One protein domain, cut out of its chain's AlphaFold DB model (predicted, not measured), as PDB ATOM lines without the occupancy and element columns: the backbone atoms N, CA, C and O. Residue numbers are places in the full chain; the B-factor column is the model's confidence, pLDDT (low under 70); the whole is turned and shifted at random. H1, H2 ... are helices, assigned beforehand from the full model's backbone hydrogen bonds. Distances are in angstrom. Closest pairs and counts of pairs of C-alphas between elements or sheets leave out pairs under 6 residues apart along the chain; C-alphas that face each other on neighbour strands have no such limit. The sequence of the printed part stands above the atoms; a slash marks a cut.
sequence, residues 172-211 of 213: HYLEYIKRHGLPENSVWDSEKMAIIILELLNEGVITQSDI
ATOM      1  N   HIS A 172     170.363 191.147 110.141       86.88
ATOM      2  CA  HIS A 172     171.268 189.999 110.016       86.88
ATOM      3  C   HIS A 172     172.754 190.398 109.942       86.88
ATOM      4  O   HIS A 172     173.596 189.721 110.529       86.88
ATOM      5  N   TYR A 173     173.092 191.536 109.321       87.56
ATOM      6  CA  TYR A 173     174.467 192.055 109.330       87.56
ATOM      7  C   TYR A 173     174.874 192.567 110.709       87.56
ATOM      8  O   TYR A 173     175.997 192.342 111.158       87.56
ATOM      9  N   LEU A 174     173.955 193.245 111.396       87.44
ATOM     10  CA  LEU A 174     174.203 193.768 112.733       87.44
ATOM     11  C   LEU A 174     174.445 192.631 113.735       87.44
ATOM     12  O   LEU A 174     175.349 192.714 114.565       87.44
ATOM     13  N   GLU A 175     173.675 191.553 113.621       88.81
ATOM     14  CA  GLU A 175     173.828 190.377 114.470       88.81
ATOM     15  C   GLU A 175     175.114 189.599 114.162       88.81
ATOM     16  O   GLU A 175     175.817 189.178 115.082       88.81
ATOM     17  N   TYR A 176     175.507 189.510 112.890       90.75
ATOM     18  CA  TYR A 176     176.804 188.949 112.516       90.75
ATOM     19  C   TYR A 176     177.961 189.729 113.143       90.75
ATOM     20  O   TYR A 176     178.840 189.127 113.760       90.75
ATOM     21  N   ILE A 177     177.959 191.064 113.030       87.12
ATOM     22  CA  ILE A 177     179.035 191.905 113.579       87.12
ATOM     23  C   ILE A 177     179.143 191.730 115.095       87.12
ATOM     24  O   ILE A 177     180.250 191.635 115.623       87.12
ATOM     25  N   LYS A 178     178.012 191.637 115.804       88.06
ATOM     26  CA  LYS A 178     178.007 191.383 117.253       88.06
ATOM     27  C   LYS A 178     178.657 190.050 117.622       88.06
ATOM     28  O   LYS A 178     179.357 189.984 118.628       88.06
ATOM     29  N   ARG A 179     178.401 188.993 116.847       89.25
ATOM     30  CA  ARG A 179     178.821 187.621 117.181       89.25
ATOM     31  C   ARG A 179     180.228 187.280 116.702       89.25
ATOM     32  O   ARG A 179     180.931 186.517 117.359       89.25
ATOM     33  N   HIS A 180     180.628 187.812 115.553       88.69
ATOM     34  CA  HIS A 180     181.835 187.385 114.843       88.69
ATOM     35  C   HIS A 180     182.799 188.532 114.529       88.69
ATOM     36  O   HIS A 180     183.887 188.281 114.017       88.69
ATOM     37  N   GLY A 181     182.433 189.771 114.864       84.56
ATOM     38  CA  GLY A 181     183.199 190.953 114.502       84.56
ATOM     39  C   GLY A 181     183.015 191.341 113.037       84.56
ATOM     40  O   GLY A 181     182.163 190.815 112.316       84.56
ATOM     41  N   LEU A 182     183.811 192.315 112.598       82.50
ATOM     42  CA  LEU A 182     183.827 192.731 111.199       82.50
ATOM     43  C   LEU A 182     184.377 191.595 110.318       82.50
ATOM     44  O   LEU A 182     185.341 190.939 110.715       82.50
ATOM     45  N   PRO A 183     183.798 191.362 109.130       80.62
ATOM     46  CA  PRO A 183     184.278 190.338 108.209       80.62
ATOM     47  C   PRO A 183     185.703 190.642 107.728       80.62
ATOM     48  O   PRO A 183     186.027 191.784 107.389       80.62
ATOM     49  N   GLU A 184     186.548 189.613 107.646       72.62
ATOM     50  CA  GLU A 184     187.889 189.740 107.074       72.62
ATOM     51  C   GLU A 184     187.801 190.087 105.582       72.62
ATOM     52  O   GLU A 184     186.992 189.532 104.839       72.62
ATOM     53  N   ASN A 185     188.625 191.042 105.137       75.81
ATOM     54  CA  ASN A 185     188.652 191.537 103.753       75.81
ATOM     55  C   ASN A 185     187.281 191.991 103.206       75.81
ATOM     56  O   ASN A 185     187.068 191.969 101.997       75.81
ATOM     57  N   SER A 186     186.347 192.388 104.082       75.19
ATOM     58  CA  SER A 186     184.976 192.769 103.709       75.19
ATOM     59  C   SER A 186     184.152 191.643 103.061       75.19
ATOM     60  O   SER A 186     183.128 191.917 102.438       75.19
ATOM     61  N   VAL A 187     184.560 190.381 103.232       78.12
ATOM     62  CA  VAL A 187     183.838 189.203 102.735       78.12
ATOM     63  C   VAL A 187     183.166 188.483 103.901       78.12
ATOM     64  O   VAL A 187     183.825 188.020 104.830       78.12
ATOM     65  N   TRP A 188     181.838 188.383 103.859       83.06
ATOM     66  CA  TRP A 188     181.071 187.681 104.887       83.06
ATOM     67  C   TRP A 188     181.277 186.170 104.789       83.06
ATOM     68  O   TRP A 188     181.143 185.580 103.715       83.06
ATOM     69  N   ASP A 189     181.542 185.536 105.931       89.12
ATOM     70  CA  ASP A 189     181.543 184.082 106.043       89.12
ATOM     71  C   ASP A 189     180.116 183.585 105.795       89.12
ATOM     72  O   ASP A 189     179.194 183.835 106.580       89.12
ATOM     73  N   SER A 190     179.927 182.946 104.643       86.44
ATOM     74  CA  SER A 190     178.601 182.584 104.148       86.44
ATOM     75  C   SER A 190     177.907 181.570 105.055       86.44
ATOM     76  O   SER A 190     176.685 181.607 105.175       86.44
ATOM     77  N   GLU A 191     178.668 180.709 105.733       85.69
ATOM     78  CA  GLU A 191     178.122 179.717 106.661       85.69
ATOM     79  C   GLU A 191     177.569 180.401 107.913       85.69
ATOM     80  O   GLU A 191     176.405 180.211 108.273       85.69
ATOM     81  N   LYS A 192     178.361 181.285 108.529       89.19
ATOM     82  CA  LYS A 192     177.934 182.044 109.717       89.19
ATOM     83  C   LYS A 192     176.760 182.972 109.410       89.19
ATOM     84  O   LYS A 192     175.835 183.084 110.213       89.19
ATOM     85  N   MET A 193     176.764 183.609 108.238       88.94
ATOM     86  CA  MET A 193     175.669 184.477 107.807       88.94
ATOM     87  C   MET A 193     174.375 183.687 107.570       88.94
ATOM     88  O   MET A 193     173.310 184.119 108.005       88.94
ATOM     89  N   ALA A 194     174.457 182.510 106.943       88.50
ATOM     90  CA  ALA A 194     173.293 181.660 106.709       88.50
ATOM     91  C   ALA A 194     172.640 181.193 108.020       88.50
ATOM     92  O   ALA A 194     171.415 181.207 108.125       88.50
ATOM     93  N   ILE A 195     173.442 180.838 109.031       91.81
ATOM     94  CA  ILE A 195     172.939 180.456 110.360       91.81
ATOM     95  C   ILE A 195     172.153 181.612 110.991       91.81
ATOM     96  O   ILE A 195     171.013 181.424 111.408       91.81
ATOM     97  N   ILE A 196     172.723 182.818 110.994       91.31
ATOM     98  CA  ILE A 196     172.083 184.008 111.571       91.31
ATOM     99  C   ILE A 196     170.782 184.353 110.837       91.31
ATOM    100  O   ILE A 196     169.776 184.664 111.471       91.31
ATOM    101  N   ILE A 197     170.768 184.265 109.506       89.69
ATOM    102  CA  ILE A 197     169.562 184.505 108.704       89.69
ATOM    103  C   ILE A 197     168.463 183.489 109.045       89.69
ATOM    104  O   ILE A 197     167.305 183.874 109.199       89.69
ATOM    105  N   LEU A 198     168.807 182.206 109.194       88.50
ATOM    106  CA  LEU A 198     167.847 181.164 109.568       88.50
ATOM    107  C   LEU A 198     167.270 181.383 110.970       88.50
ATOM    108  O   LEU A 198     166.067 181.223 111.161       88.50
ATOM    109  N   GLU A 199     168.101 181.767 111.939       90.31
ATOM    110  CA  GLU A 199     167.650 182.103 113.294       90.31
ATOM    111  C   GLU A 199     166.662 183.273 113.274       90.31
ATOM    112  O   GLU A 199     165.546 183.148 113.775       90.31
ATOM    113  N   LEU A 200     167.018 184.371 112.605       90.62
ATOM    114  CA  LEU A 200     166.179 185.569 112.547       90.62
ATOM    115  C   LEU A 200     164.870 185.347 111.772       90.62
ATOM    116  O   LEU A 200     163.856 185.966 112.100       90.62
ATOM    117  N   LEU A 201     164.870 184.463 110.766       88.56
ATOM    118  CA  LEU A 201     163.651 184.016 110.082       88.56
ATOM    119  C   LEU A 201     162.739 183.217 111.022       88.56
ATOM    120  O   LEU A 201     161.532 183.452 111.053       88.56
ATOM    121  N   ASN A 202     163.307 182.283 111.789       88.94
ATOM    122  CA  ASN A 202     162.554 181.454 112.733       88.94
ATOM    123  C   ASN A 202     161.976 182.279 113.894       88.94
ATOM    124  O   ASN A 202     160.887 181.981 114.381       88.94
ATOM    125  N   GLU A 203     162.685 183.326 114.314       88.56
ATOM    126  CA  GLU A 203     162.249 184.278 115.343       88.56
ATOM    127  C   GLU A 203     161.252 185.326 114.816       88.56
ATOM    128  O   GLU A 203     160.694 186.098 115.596       88.56
ATOM    129  N   GLY A 204     161.006 185.363 113.499       85.38
ATOM    130  CA  GLY A 204     160.103 186.322 112.858       85.38
ATOM    131  C   GLY A 204     160.625 187.763 112.851       85.38
ATOM    132  O   GLY A 204     159.844 188.694 112.661       85.38
ATOM    133  N   VAL A 205     161.929 187.955 113.070       87.06
ATOM    134  CA  VAL A 205     162.596 189.269 113.081       87.06
ATOM    135  C   VAL A 205     162.821 189.783 111.659       87.06
ATOM    136  O   VAL A 205     162.796 190.991 111.428       87.06
ATOM    137  N   ILE A 206     163.031 188.870 110.708       86.38
ATOM    138  CA  ILE A 206     163.149 189.158 109.274       86.38
ATOM    139  C   ILE A 206     162.224 188.238 108.472       86.38
ATOM    140  O   ILE A 206     161.815 187.177 108.938       86.38
ATOM    141  N   THR A 207     161.911 188.630 107.243       84.81
ATOM    142  CA  THR A 207     161.124 187.865 106.269       84.81
ATOM    143  C   THR A 207     161.988 187.443 105.081       84.81
ATOM    144  O   THR A 207     163.092 187.947 104.887       84.81
ATOM    145  N   GLN A 208     161.498 186.524 104.239       76.19
ATOM    146  CA  GLN A 208     162.246 186.091 103.047       76.19
ATOM    147  C   GLN A 208     162.545 187.240 102.068       76.19
ATOM    148  O   GLN A 208     163.571 187.204 101.394       76.19
ATOM    149  N   SER A 209     161.692 188.269 102.017       76.81
ATOM    150  CA  SER A 209     161.929 189.474 101.213       76.81
ATOM    151  C   SER A 209     163.069 190.349 101.735       76.81
ATOM    152  O   SER A 209     163.592 191.155 100.975       76.81
ATOM    153  N   ASP A 210     163.493 190.170 102.988       75.00
ATOM    154  CA  ASP A 210     164.567 190.960 103.602       75.00
ATOM    155  C   ASP A 210     165.969 190.361 103.357       75.00
ATOM    156  O   ASP A 210     166.966 190.918 103.817       75.00
ATOM    157  N   ILE A 211     166.058 189.210 102.673       69.62
ATOM    158  CA  ILE A 211     167.308 188.447 102.479       69.62
ATOM    159  C   ILE A 211     167.990 188.776 101.143       69.62
ATOM    160  O   ILE A 211     169.216 188.730 101.058       69.62
TER     161      ILE A 211
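Overview. This is residues 172 to 211 of the 213 residues of an uncharacterized protein of Rickettsiales bacterium TMED131 (UniProt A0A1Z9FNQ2). The longer helix, H2, runs along the length of an elongated domain, and the shorter helix, H1, packs on one side of it at a steep tilt, its first residue, His 172, near Ile 197 of H2. The link of residues 181 to 189 loops out at one end, and at the other the tail of residues 203 to 211 folds back. The printed part has 40 residues with two named helices, H1 then H2, and no named strand. Its class is all helix; it is compact, with a radius of gyration of the C-alphas of 10.1 A, and spans 29 by 16 by 14 A.

Along the chain. H2, residues 190 to 202, measures 18.2 A from C-alpha 190 at (178.601, 182.584, 104.148) to C-alpha 202 at (162.554, 181.454, 112.733). H1, residues 172 to 180, measures 11.9 A and begins with C-alpha 172 at (171.268, 189.999, 110.016).

Arrangement. H2 and H1 touch, their closest C-alphas being those of Ile 197 and His 172, 5.9 A apart. They run opposite ways at a steep tilt of 59 degrees. In H1 and H2 every O i to N i+4 pair is within hydrogen-bond range.

Size, cuts and confidence. The two C-alphas farthest apart, those of Asn 185 and Gly 204, are 30.4 A apart. The printed part has no cut, and the link from H1 to H2 is short. Mean pLDDT of the printed part is 85.1; residue 211 is under 70.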